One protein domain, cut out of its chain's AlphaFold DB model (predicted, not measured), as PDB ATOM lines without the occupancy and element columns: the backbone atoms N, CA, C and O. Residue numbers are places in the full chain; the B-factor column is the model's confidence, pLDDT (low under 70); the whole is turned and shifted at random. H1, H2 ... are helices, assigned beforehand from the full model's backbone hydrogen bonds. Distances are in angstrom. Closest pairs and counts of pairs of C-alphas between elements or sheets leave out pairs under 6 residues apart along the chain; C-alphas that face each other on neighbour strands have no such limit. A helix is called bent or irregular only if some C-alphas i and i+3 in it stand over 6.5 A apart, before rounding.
ATOM      1  N   ASP A 300      76.029  -1.639  -5.371       92.88
ATOM      2  CA  ASP A 300      74.752  -2.119  -5.917       92.88
ATOM      3  C   ASP A 300      74.788  -2.266  -7.453       92.88
ATOM      4  O   ASP A 300      74.004  -3.048  -8.002       92.88
ATOM      5  N   HIS A 301      75.652  -1.510  -8.141       94.75
ATOM      6  CA  HIS A 301      75.678  -1.389  -9.606       94.75
ATOM      7  C   HIS A 301      77.045  -1.672 -10.243       94.75
ATOM      8  O   HIS A 301      77.109  -1.962 -11.437       94.75
ATOM      9  N   ASP A 302      78.129  -1.620  -9.478       94.75
ATOM     10  CA  ASP A 302      79.459  -1.956  -9.962       94.75
ATOM     11  C   ASP A 302      79.570  -3.444 -10.284       94.75
ATOM     12  O   ASP A 302      78.947  -4.309  -9.671       94.75
ATOM     13  N   GLU A 303      80.382  -3.747 -11.286       94.38
ATOM     14  CA  GLU A 303      80.597  -5.114 -11.734       94.38
ATOM     15  C   GLU A 303      81.746  -5.768 -10.964       94.38
ATOM     16  O   GLU A 303      82.638  -5.085 -10.458       94.38
ATOM     17  N   LEU A 304      81.760  -7.107 -10.915       95.38
ATOM     18  CA  LEU A 304      82.675  -7.904 -10.085       95.38
ATOM     19  C   LEU A 304      84.140  -7.412 -10.034       95.38
ATOM     20  O   LEU A 304      84.694  -7.366  -8.934       95.38
ATOM     21  N   PRO A 305      84.791  -7.030 -11.151       94.25
ATOM     22  CA  PRO A 305      86.175  -6.557 -11.113       94.25
ATOM     23  C   PRO A 305      86.407  -5.387 -10.153       94.25
ATOM     24  O   PRO A 305      87.443  -5.345  -9.496       94.25
ATOM     25  N   MET A 306      85.436  -4.481 -10.011       93.94
ATOM     26  CA  MET A 306      85.526  -3.325  -9.113       93.94
ATOM     27  C   MET A 306      85.538  -3.735  -7.639       93.94
ATOM     28  O   MET A 306      86.268  -3.149  -6.841       93.94
ATOM     29  N   HIS A 307      84.797  -4.788  -7.285       94.38
ATOM     30  CA  HIS A 307      84.784  -5.342  -5.928       94.38
ATOM     31  C   HIS A 307      86.156  -5.902  -5.534       94.38
ATOM     32  O   HIS A 307      86.565  -5.785  -4.381       94.38
ATOM     33  N   PHE A 308      86.895  -6.468  -6.492       93.00
ATOM     34  CA  PHE A 308      88.250  -6.963  -6.252       93.00
ATOM     35  C   PHE A 308      89.321  -5.876  -6.361       93.00
ATOM     36  O   PHE A 308      90.266  -5.879  -5.573       93.00
ATOM     37  N   PHE A 309      89.176  -4.935  -7.297       89.81
ATOM     38  CA  PHE A 309      90.141  -3.859  -7.534       89.81
ATOM     39  C   PHE A 309      90.325  -2.956  -6.306       89.81
ATOM     40  O   PHE A 309      91.448  -2.577  -5.983       89.81
ATOM     41  N   PHE A 310      89.244  -2.677  -5.569       88.50
ATOM     42  CA  PHE A 310      89.281  -1.888  -4.326       88.50
ATOM     43  C   PHE A 310      89.646  -2.712  -3.071       88.50
ATOM     44  O   PHE A 310      89.721  -2.179  -1.958       88.50
ATOM     45  N   GLY A 311      89.943  -4.001  -3.251       87.88
ATOM     46  CA  GLY A 311      90.423  -4.905  -2.212       87.88
ATOM     47  C   GLY A 311      89.321  -5.509  -1.339       87.88
ATOM     48  O   GLY A 311      88.240  -4.955  -1.166       87.88
ATOM     49  N   LEU A 312      89.640  -6.662  -0.750       90.69
ATOM     50  CA  LEU A 312      88.750  -7.420   0.129       90.69
ATOM     51  C   LEU A 312      88.995  -7.051   1.596       90.69
ATOM     52  O   LEU A 312      90.139  -7.056   2.054       90.69
ATOM     53  N   GLU A 313      87.928  -6.762   2.342       90.62
ATOM     54  CA  GLU A 313      87.995  -6.535   3.789       90.62
ATOM     55  C   GLU A 313      87.954  -7.888   4.526       90.62
ATOM     56  O   GLU A 313      86.919  -8.557   4.499       90.62
ATOM     57  N   PRO A 314      89.045  -8.329   5.182       88.88
ATOM     58  CA  PRO A 314      89.113  -9.650   5.814       88.88
ATOM     59  C   PRO A 314      88.154  -9.831   6.998       88.88
ATOM     60  O   PRO A 314      87.947 -10.963   7.442       88.88
ATOM     61  N   THR A 315      87.597  -8.745   7.536       89.44
ATOM     62  CA  THR A 315      86.666  -8.788   8.672       89.44
ATOM     63  C   THR A 315      85.185  -8.724   8.283       89.44
ATOM     64  O   THR A 315      84.342  -9.001   9.137       89.44
ATOM     65  N   ALA A 316      84.857  -8.423   7.023       91.12
ATOM     66  CA  ALA A 316      83.484  -8.276   6.533       91.12
ATOM     67  C   ALA A 316      83.017  -9.503   5.735       91.12
ATOM     68  O   ALA A 316      83.826 -10.145   5.069       91.12
ATOM     69  N   GLN A 317      81.708  -9.780   5.760       94.56
ATOM     70  CA  GLN A 317      81.081 -10.799   4.909       94.56
ATOM     71  C   GLN A 317      81.000 -10.298   3.463       94.56
ATOM     72  O   GLN A 317      80.477  -9.220   3.211       94.56
ATOM     73  N   TRP A 318      81.506 -11.074   2.514       95.56
ATOM     74  CA  TRP A 318      81.587 -10.778   1.082       95.56
ATOM     75  C   TRP A 318      80.302 -11.183   0.356       95.56
ATOM     76  O   TRP A 318      80.313 -11.981  -0.585       95.56
ATOM     77  N   ASP A 319      79.184 -10.617   0.799       95.06
ATOM     78  CA  ASP A 319      77.853 -10.894   0.258       95.06
ATOM     79  C   ASP A 319      77.676 -10.378  -1.176       95.06
ATOM     80  O   ASP A 319      76.804 -10.865  -1.893       95.06
ATOM     81  N   PHE A 320      78.552  -9.493  -1.670       94.69
ATOM     82  CA  PHE A 320      78.590  -9.141  -3.098       94.69
ATOM     83  C   PHE A 320      78.798 -10.362  -4.023       94.69
ATOM     84  O   PHE A 320      78.454 -10.309  -5.203       94.69
ATOM     85  N   LEU A 321      79.319 -11.487  -3.509       96.56
ATOM     86  CA  LEU A 321      79.427 -12.753  -4.250       96.56
ATOM     87  C   LEU A 321      78.063 -13.420  -4.505       96.56
ATOM     88  O   LEU A 321      77.947 -14.239  -5.416       96.56
ATOM     89  N   LEU A 322      77.020 -13.053  -3.755       96.12
ATOM     90  CA  LEU A 322      75.638 -13.474  -4.014       96.12
ATOM     91  C   LEU A 322      74.996 -12.722  -5.190       96.12
ATOM     92  O   LEU A 322      73.862 -13.025  -5.569       96.12
ATOM     93  N   GLY A 323      75.737 -11.798  -5.806       93.50
ATOM     94  CA  GLY A 323      75.294 -10.976  -6.921       93.50
ATOM     95  C   GLY A 323      74.755  -9.619  -6.476       93.50
ATOM     96  O   GLY A 323      74.524  -9.354  -5.297       93.50
ATOM     97  N   ASN A 324      74.556  -8.748  -7.455       93.25
ATOM     98  CA  ASN A 324      73.957  -7.426  -7.299       93.25
ATOM     99  C   ASN A 324      73.085  -7.133  -8.533       93.25
ATOM    100  O   ASN A 324      72.616  -8.058  -9.197       93.25
ATOM    101  N   LYS A 325      72.819  -5.863  -8.858       91.75
ATOM    102  CA  LYS A 325      71.965  -5.535 -10.013       91.75
ATOM    103  C   LYS A 325      72.627  -5.817 -11.365       91.75
ATOM    104  O   LYS A 325      71.912  -5.925 -12.355       91.75
ATOM    105  N   THR A 326      73.955  -5.920 -11.421       88.69
ATOM    106  CA  THR A 326      74.734  -6.060 -12.666       88.69
ATOM    107  C   THR A 326      75.543  -7.359 -12.736       88.69
ATOM    108  O   THR A 326      76.039  -7.730 -13.805       88.69
ATOM    109  N   CYS A 327      75.639  -8.086 -11.623       92.25
ATOM    110  CA  CYS A 327      76.350  -9.347 -11.487       92.25
ATOM    111  C   CYS A 327      75.404 -10.456 -10.996       92.25
ATOM    112  O   CYS A 327      74.715 -10.262  -9.991       92.25
ATOM    113  N   PRO A 328      75.373 -11.634 -11.653       95.75
ATOM    114  CA  PRO A 328      74.565 -12.761 -11.191       95.75
ATOM    115  C   PRO A 328      75.091 -13.317  -9.861       95.75
ATOM    116  O   PRO A 328      76.193 -12.981  -9.426       95.75
ATOM    117  N   ASN A 329      74.328 -14.220  -9.239       97.31
ATOM    118  CA  ASN A 329      74.772 -14.936  -8.043       97.31
ATOM    119  C   ASN A 329      75.958 -15.857  -8.361       97.31
ATOM    120  O   ASN A 329      75.779 -16.972  -8.864       97.31
ATOM    121  N   LEU A 330      77.165 -15.406  -8.024       97.25
ATOM    122  CA  LEU A 330      78.405 -16.112  -8.321       97.25
ATOM    123  C   LEU A 330      78.579 -17.370  -7.476       97.25
ATOM    124  O   LEU A 330      79.376 -18.210  -7.866       97.25
ATOM    125  N   ALA A 331      77.845 -17.541  -6.372       96.31
ATOM    126  CA  ALA A 331      77.888 -18.758  -5.563       96.31
ATOM    127  C   ALA A 331      77.152 -19.950  -6.213       96.31
ATOM    128  O   ALA A 331      77.377 -21.103  -5.839       96.31
ATOM    129  N   SER A 332      76.305 -19.681  -7.213       98.00
ATOM    130  CA  SER A 332      75.572 -20.695  -7.980       98.00
ATOM    131  C   SER A 332      76.320 -21.124  -9.248       98.00
ATOM    132  O   SER A 332      77.036 -20.328  -9.859       98.00
ATOM    133  N   LEU A 333      76.132 -22.370  -9.695       98.19
ATOM    134  CA  LEU A 333      76.707 -22.865 -10.952       98.19
ATOM    135  C   LEU A 333      76.163 -22.115 -12.175       98.19
ATOM    136  O   LEU A 333      76.901 -21.860 -13.126       98.19
ATOM    137  N   ASP A 334      74.875 -21.773 -12.162       97.75
ATOM    138  CA  ASP A 334      74.239 -21.030 -13.249       97.75
ATOM    139  C   ASP A 334      74.773 -19.595 -13.329       97.75
ATOM    140  O   ASP A 334      75.236 -19.163 -14.385       97.75
ATOM    141  N   GLY A 335      74.821 -18.888 -12.196       97.56
ATOM    142  CA  GLY A 335      75.360 -17.533 -12.148       97.56
ATOM    143  C   GLY A 335      76.851 -17.471 -12.481       97.56
ATOM    144  O   GLY A 335      77.270 -16.563 -13.199       97.56
ATOM    145  N   LEU A 336      77.644 -18.473 -12.079       97.88
ATOM    146  CA  LEU A 336      79.032 -18.608 -12.526       97.88
ATOM    147  C   LEU A 336      79.125 -18.685 -14.058       97.88
ATOM    148  O   LEU A 336      79.890 -17.934 -14.658       97.88
ATOM    149  N   ARG A 337      78.346 -19.560 -14.707       97.06
ATOM    150  CA  ARG A 337      78.370 -19.711 -16.175       97.06
ATOM    151  C   ARG A 337      77.946 -18.436 -16.897       97.06
ATOM    152  O   ARG A 337      78.585 -18.044 -17.872       97.06
ATOM    153  N   GLN A 338      76.899 -17.773 -16.403       96.31
ATOM    154  CA  GLN A 338      76.456 -16.485 -16.937       96.31
ATOM    155  C   GLN A 338      77.562 -15.428 -16.830       96.31
ATOM    156  O   GLN A 338      77.845 -14.723 -17.801       96.31
ATOM    157  N   TYR A 339      78.231 -15.355 -15.676       96.31
ATOM    158  CA  TYR A 339      79.323 -14.414 -15.464       96.31
ATOM    159  C   TYR A 339      80.510 -14.687 -16.392       96.31
ATOM    160  O   TYR A 339      80.979 -13.762 -17.049       96.31
ATOM    161  N   VAL A 340      80.982 -15.933 -16.499       95.44
ATOM    162  CA  VAL A 340      82.138 -16.258 -17.354       95.44
ATOM    163  C   VAL A 340      81.848 -15.956 -18.824       95.44
ATOM    164  O   VAL A 340      82.713 -15.423 -19.521       95.44
ATOM    165  N   ALA A 341      80.628 -16.227 -19.301       93.12
ATOM    166  CA  ALA A 341      80.237 -15.907 -20.671       93.12
ATOM    167  C   ALA A 341      80.369 -14.402 -20.976       93.12
ATOM    168  O   ALA A 341      80.864 -14.037 -22.045       93.12
ATOM    169  N   LYS A 342      79.992 -13.534 -20.023       90.94
ATOM    170  CA  LYS A 342      80.209 -12.079 -20.105       90.94
ATOM    171  C   LYS A 342      81.692 -11.727 -19.986       90.94
ATOM    172  O   LYS A 342      82.223 -11.028 -20.843       90.94
ATOM    173  N   ALA A 343      82.365 -12.256 -18.965       91.94
ATOM    174  CA  ALA A 343      83.759 -11.962 -18.661       91.94
ATOM    175  C   ALA A 343      84.697 -12.293 -19.827       91.94
ATOM    176  O   ALA A 343      85.619 -11.536 -20.089       91.94
ATOM    177  N   SER A 344      84.425 -13.366 -20.575       90.81
ATOM    178  CA  SER A 344      85.253 -13.822 -21.703       90.81
ATOM    179  C   SER A 344      85.428 -12.807 -22.839       90.81
ATOM    180  O   SER A 344      86.270 -13.016 -23.709       90.81
ATOM    181  N   LYS A 345      84.643 -11.724 -22.839       90.06
ATOM    182  CA  LYS A 345      84.656 -10.660 -23.850       90.06
ATOM    183  C   LYS A 345      85.257  -9.349 -23.343       90.06
ATOM    184  O   LYS A 345      85.337  -8.391 -24.102       90.06
ATOM    185  N   ASP A 346      85.651  -9.285 -22.072       88.69
ATOM    186  CA  ASP A 346      86.122  -8.056 -21.439       88.69
ATOM    187  C   ASP A 346      87.432  -8.299 -20.680       88.69
ATOM    188  O   ASP A 346      87.535  -9.177 -19.817       88.69
ATOM    189  N   TRP A 347      88.477  -7.546 -21.035       86.94
ATOM    190  CA  TRP A 347      89.821  -7.805 -20.516       86.94
ATOM    191  C   TRP A 347      89.918  -7.550 -19.009       86.94
ATOM    192  O   TRP A 347      90.606  -8.297 -18.304       86.94
ATOM    193  N   PHE A 348      89.210  -6.541 -18.499       88.19
ATOM    194  CA  PHE A 348      89.249  -6.170 -17.089       88.19
ATOM    195  C   PHE A 348      88.484  -7.201 -16.255       88.19
ATOM    196  O   PHE A 348      88.946  -7.618 -15.187       88.19
ATOM    197  N   HIS A 349      87.386  -7.733 -16.802       92.81
ATOM    198  CA  HIS A 349      86.706  -8.890 -16.228       92.81
ATOM    199  C   HIS A 349      87.567 -10.140 -16.161       92.81
ATOM    200  O   HIS A 349      87.550 -10.822 -15.138       92.81
ATOM    201  N   MET A 350      88.316 -10.457 -17.211       92.38
ATOM    202  CA  MET A 350      89.209 -11.613 -17.195       92.38
ATOM    203  C   MET A 350      90.344 -11.440 -16.180       92.38
ATOM    204  O   MET A 350      90.628 -12.357 -15.407       92.38
ATOM    205  N   GLN A 351      90.974 -10.261 -16.160       89.25
ATOM    206  CA  GLN A 351      92.165  -9.989 -15.354       89.25
ATOM    207  C   GLN A 351      91.867  -9.800 -13.863       89.25
ATOM    208  O   GLN A 351      92.600 -10.334 -13.033       89.25
ATOM    209  N   TYR A 352      90.827  -9.039 -13.516       89.38
ATOM    210  CA  TYR A 352      90.508  -8.704 -12.124       89.38
ATOM    211  C   TYR A 352      89.291  -9.450 -11.593       89.38
ATOM    212  O   TYR A 352      89.210  -9.672 -10.396       89.38
ATOM    213  N   GLY A 353      88.367  -9.885 -12.449       93.44
ATOM    214  CA  GLY A 353      87.217 -10.687 -12.038       93.44
ATOM    215  C   GLY A 353      87.521 -12.184 -12.015       93.44
ATOM    216  O   GLY A 353      87.686 -12.786 -10.957       93.44
ATOM    217  N   LEU A 354      87.595 -12.798 -13.200       94.75
ATOM    218  CA  LEU A 354      87.704 -14.246 -13.376       94.75
ATOM    219  C   LEU A 354      88.966 -14.822 -12.730       94.75
ATOM    220  O   LEU A 354      88.878 -15.828 -12.030       94.75
ATOM    221  N   ALA A 355      90.122 -14.180 -12.929       93.88
ATOM    222  CA  ALA A 355      91.378 -14.644 -12.347       93.88
ATOM    223  C   ALA A 355      91.316 -14.734 -10.810       93.88
ATOM    224  O   ALA A 355      91.846 -15.678 -10.232       93.88
ATOM    225  N   LEU A 356      90.641 -13.786 -10.146       94.62
ATOM    226  CA  LEU A 356      90.580 -13.699  -8.683       94.62
ATOM    227  C   LEU A 356      89.432 -14.499  -8.054       94.62
ATOM    228  O   LEU A 356      89.452 -14.708  -6.842       94.62
ATOM    229  N   LEU A 357      88.469 -15.004  -8.831       95.12
ATOM    230  CA  LEU A 357      87.306 -15.734  -8.303       95.12
ATOM    231  C   LEU A 357      87.688 -16.960  -7.462       95.12
ATOM    232  O   LEU A 357      87.178 -17.141  -6.356       95.12
ATOM    233  N   GLY A 358      88.606 -17.793  -7.963       94.88
ATOM    234  CA  GLY A 358      89.078 -18.976  -7.236       94.88
ATOM    235  C   GLY A 358      89.794 -18.615  -5.935       94.88
ATOM    236  O   GLY A 358      89.593 -19.269  -4.908       94.88
ATOM    237  N   TYR A 359      90.577 -17.534  -5.974       94.19
ATOM    238  CA  TYR A 359      91.251 -16.970  -4.811       94.19
ATOM    239  C   TYR A 359      90.256 -16.456  -3.770       94.19
ATOM    240  O   TYR A 359      90.356 -16.827  -2.599       94.19
ATOM    241  N   ALA A 360      89.266 -15.665  -4.185       94.50
ATOM    242  CA  ALA A 360      88.228 -15.133  -3.309       94.50
ATOM    243  C   ALA A 360      87.407 -16.259  -2.664       94.50
ATOM    244  O   ALA A 360      87.210 -16.258  -1.454       94.50
ATOM    245  N   GLN A 361      87.009 -17.279  -3.429       95.06
ATOM    246  CA  GLN A 361      86.289 -18.430  -2.882       95.06
ATOM    247  C   GLN A 361      87.116 -19.163  -1.813       95.06
ATOM    248  O   GLN A 361      86.614 -19.461  -0.730       95.06
ATOM    249  N   SER A 362      88.393 -19.446  -2.088       93.44
ATOM    250  CA  SER A 362      89.244 -20.207  -1.164       93.44
ATOM    251  C   SER A 362      89.609 -19.416   0.087       93.44
ATOM    252  O   SER A 362      89.480 -19.926   1.199       93.44
ATOM    253  N   THR A 363      90.038 -18.165  -0.076       93.31
ATOM    254  CA  THR A 363      90.373 -17.293   1.058       93.31
ATOM    255  C   THR A 363      89.140 -16.946   1.878       93.31
ATOM    256  O   THR A 363      89.186 -17.045   3.101       93.31
ATOM    257  N   GLY A 364      88.015 -16.649   1.228       94.12
ATOM    258  CA  GLY A 364      86.738 -16.402   1.886       94.12
ATOM    259  C   GLY A 364      86.258 -17.610   2.684       94.12
ATOM    260  O   GLY A 364      85.791 -17.439   3.805       94.12
ATOM    261  N   SER A 365      86.461 -18.831   2.180       93.06
ATOM    262  CA  SER A 365      86.124 -20.059   2.915       93.06
ATOM    263  C   SER A 365      86.999 -20.239   4.161       93.06
ATOM    264  O   SER A 365      86.496 -20.587   5.226       93.06
ATOM    265  N   ILE A 366      88.309 -19.968   4.052       92.31
ATOM    266  CA  ILE A 366      89.258 -20.033   5.180       92.31
ATOM    267  C   ILE A 366      88.907 -18.988   6.245       92.31
ATOM    268  O   ILE A 366      88.889 -19.295   7.438       92.31
ATOM    269  N   LEU A 367      88.615 -17.760   5.812       94.12
ATOM    270  CA  LEU A 367      88.275 -16.637   6.685       94.12
ATOM    271  C   LEU A 367      86.819 -16.673   7.175       94.12
ATOM    272  O   LEU A 367      86.477 -15.926   8.086       94.12
ATOM    273  N   LYS A 368      85.978 -17.549   6.607       95.00
ATOM    274  CA  LYS A 368      84.521 -17.610   6.821       95.00
ATOM    275  C   LYS A 368      83.806 -16.301   6.473       95.00
ATOM    276  O   LYS A 368      82.905 -15.873   7.190       95.00
ATOM    277  N   GLN A 369      84.241 -15.671   5.386       95.31
ATOM    278  CA  GLN A 369      83.706 -14.403   4.893       95.31
ATOM    279  C   GLN A 369      82.933 -14.535   3.583       95.31
ATOM    280  O   GLN A 369      82.279 -13.583   3.196       95.31
ATOM    281  N   CYS A 370      82.989 -15.662   2.874       94.12
ATOM    282  CA  CYS A 370      82.197 -15.840   1.654       94.12
ATOM    283  C   CYS A 370      80.900 -16.624   1.927       94.12
ATOM    284  O   CYS A 370      80.864 -17.416   2.874       94.12
ATOM    285  N   PRO A 371      79.870 -16.477   1.073       94.25
ATOM    286  CA  PRO A 371      78.692 -17.340   1.117       94.25
ATOM    287  C   PRO A 371      79.045 -18.811   0.847       94.25
ATOM    288  O   PRO A 371      80.138 -19.139   0.376       94.25
ATOM    289  N   GLU A 372      78.096 -19.710   1.117       94.88
ATOM    290  CA  GLU A 372      78.206 -21.106   0.690       94.88
ATOM    291  C   GLU A 372      78.066 -21.213  -0.834       94.88
ATOM    292  O   GLU A 372      77.122 -20.690  -1.424       94.88
ATOM    293  N   PHE A 373      79.007 -21.915  -1.461       96.69
ATOM    294  CA  PHE A 373      79.010 -22.183  -2.898       96.69
ATOM    295  C   PHE A 373      78.352 -23.531  -3.197       96.69
ATOM    296  O   PHE A 373      78.497 -24.486  -2.429       96.69
ATOM    297  N   GLU A 374      77.671 -23.630  -4.339       97.69
ATOM    298  CA  GLU A 374      77.090 -24.891  -4.805       97.69
ATOM    299  C   GLU A 374      78.153 -25.997  -4.953       97.69
ATOM    300  O   GLU A 374      79.316 -25.764  -5.295       97.69
ATOM    301  N   ALA A 375      77.752 -27.247  -4.712       96.94
ATOM    302  CA  ALA A 375      78.640 -28.389  -4.898       96.94
ATOM    303  C   ALA A 375      79.100 -28.489  -6.365       96.94
ATOM    304  O   ALA A 375      78.290 -28.389  -7.285       96.94
ATOM    305  N   GLY A 376      80.397 -28.717  -6.589       96.12
ATOM    306  CA  GLY A 376      80.978 -28.756  -7.936       96.12
ATOM    307  C   GLY A 376      81.370 -27.384  -8.504       96.12
ATOM    308  O   GLY A 376      81.786 -27.295  -9.660       96.12
ATOM    309  N   TRP A 377      81.219 -26.299  -7.733       97.62
ATOM    310  CA  TRP A 377      81.484 -24.943  -8.218       97.62
ATOM    311  C   TRP A 377      82.936 -24.730  -8.648       97.62
ATOM    312  O   TRP A 377      83.194 -24.170  -9.714       97.62
ATOM    313  N   ARG A 378      83.896 -25.209  -7.850       95.38
ATOM    314  CA  ARG A 378      85.326 -25.039  -8.142       95.38
ATOM    315  C   ARG A 378      85.733 -25.815  -9.392       95.38
ATOM    316  O   ARG A 378      86.499 -25.303 -10.203       95.38
ATOM    317  N   GLU A 379      85.196 -27.017  -9.559       96.56
ATOM    318  CA  GLU A 379      85.387 -27.863 -10.733       96.56
ATOM    319  C   GLU A 379      84.808 -27.192 -11.984       96.56
ATOM    320  O   GLU A 379      85.472 -27.145 -13.018       96.56
ATOM    321  N   SER A 380      83.617 -26.593 -11.875       97.62
ATOM    322  CA  SER A 380      83.007 -25.851 -12.980       97.62
ATOM    323  C   SER A 380      83.775 -24.573 -13.327       97.62
ATOM    324  O   SER A 380      83.863 -24.223 -14.505       97.62
ATOM    325  N   LEU A 381      84.350 -23.874 -12.342       97.75
ATOM    326  CA  LEU A 381      85.228 -22.732 -12.598       97.75
ATOM    327  C   LEU A 381      86.507 -23.181 -13.318       97.75
ATOM    328  O   LEU A 381      86.895 -22.560 -14.304       97.75
ATOM    329  N   LEU A 382      87.138 -24.269 -12.864       97.25
ATOM    330  CA  LEU A 382      88.328 -24.834 -13.503       97.25
ATOM    331  C   LEU A 382      88.064 -25.195 -14.970       97.25
ATOM    332  O   LEU A 382      88.831 -24.785 -15.837       97.25
ATOM    333  N   GLU A 383      86.979 -25.920 -15.251       97.06
ATOM    334  CA  GLU A 383      86.586 -26.300 -16.614       97.06
ATOM    335  C   GLU A 383      86.446 -25.071 -17.521       97.06
ATOM    336  O   GLU A 383      86.991 -25.034 -18.625       97.06
ATOM    337  N   GLN A 384      85.777 -24.028 -17.028       96.19
ATOM    338  CA  GLN A 384      85.551 -22.802 -17.785       96.19
ATOM    339  C   GLN A 384      86.832 -21.992 -18.013       96.19
ATOM    340  O   GLN A 384      87.060 -21.509 -19.119       96.19
ATOM    341  N   VAL A 385      87.703 -21.870 -17.006       95.69
ATOM    342  CA  VAL A 385      88.992 -21.173 -17.153       95.69
ATOM    343  C   VAL A 385      89.906 -21.912 -18.135       95.69
ATOM    344  O   VAL A 385      90.585 -21.268 -18.937       95.69
ATOM    345  N   LEU A 386      89.912 -23.248 -18.115       95.38
ATOM    346  CA  LEU A 386      90.666 -24.060 -19.077       95.38
ATOM    347  C   LEU A 386      90.121 -23.912 -20.501       95.38
ATOM    348  O   LEU A 386      90.907 -23.782 -21.436       95.38
ATOM    349  N   ALA A 387      88.797 -23.870 -20.674       94.00
ATOM    350  CA  ALA A 387      88.164 -23.694 -21.982       94.00
ATOM    351  C   ALA A 387      88.508 -22.350 -22.655       94.00
ATOM    352  O   ALA A 387      88.444 -22.242 -23.878       94.00
ATOM    353  N   LEU A 388      88.885 -21.336 -21.870       93.62
ATOM    354  CA  LEU A 388      89.296 -20.017 -22.362       93.62
ATOM    355  C   LEU A 388      90.787 -19.930 -22.720       93.62
ATOM    356  O   LEU A 388      91.222 -18.910 -23.257       93.62
ATOM    357  N   GLN A 389      91.584 -20.962 -22.425       94.44
ATOM    358  CA  GLN A 389      92.992 -20.982 -22.805       94.44
ATOM    359  C   GLN A 389      93.143 -21.407 -24.265       94.44
ATOM    360  O   GLN A 389      92.601 -22.421 -24.701       94.44
TER     361      GLN A 389
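This is residues 300 to 389 of the 712 residues of an uncharacterized protein of Lentisphaerae bacterium (UniProt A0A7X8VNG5). A long bent helix, H4, runs along one side of this domain; H3 folds back beside its first arm, H4a, as a hairpin, H5 lies side by side with H3, and H1 is set crosswise on H4a. H4a, H3 and H5 make a loose triangle, while the second arm, H4b, reaches away from H3, and short H2 sits among unnamed stretches. The printed part has 90 residues with five named helices, H1 to H5 in chain order, and no named strand: all helix. It is compact, with a radius of gyration of the C-alphas of 12.0 A and spans of 34 by 27 by 20 A.

H1, residues 304 to 309, touches H4a, residues 347 to 355, about perpendicular at 85 degrees; their closest C-alphas, of Pro 305 and Gly 353, are 4.4 A apart. H2, residues 319 to 322, is close to H1 but not clearly touching, with the C-alphas of His 307 and Phe 320 closest at 7.8 A. H3, residues 333 to 343, and H4a form a helical hairpin at a shallow tilt of 30 degrees, opposite ways, closest at the C-alphas of Ala 343 and His 349, 4.9 A. H5, residues 377 to 387, touches H3 at a shallow tilt of 31 degrees, the same way, closest at the C-alphas of Leu 333 and Trp 377, 5.9 A. H4b, residues 358 to 367, is close to H5 but not clearly touching: the C-alphas of Gly 358 and Arg 378 are closest, at 7.2 A. Every O i to N i+4 pair is within hydrogen-bond range in H1, H3, H4b and H5, against 3 of 5 in H4a; H2 is too short for such a pair.

H1 begins at C-alpha 304, (82.675, -7.904, -10.085). H3 is 15.1 A long and H5 15.4 A. By its hydrogen bonds H4, residues 347 to 367, was assigned as one helix, but it is bent: C-alphas 355 and 358 are 7.1 A apart, and H4a, 10.8 A, and H4b, 14.1 A, stand at a steep tilt of 41 degrees. H5 ends at C-alpha 387, (88.164, -23.694, -21.982).

The two C-alphas farthest apart, of Thr 315 and Gln 389, are 34.3 A apart. The printed part has no cut; the link from H3 to H4 is tight, the other links are short, and no link is long. The mean pLDDT of the printed part is 94.0, and no printed residue is under 70.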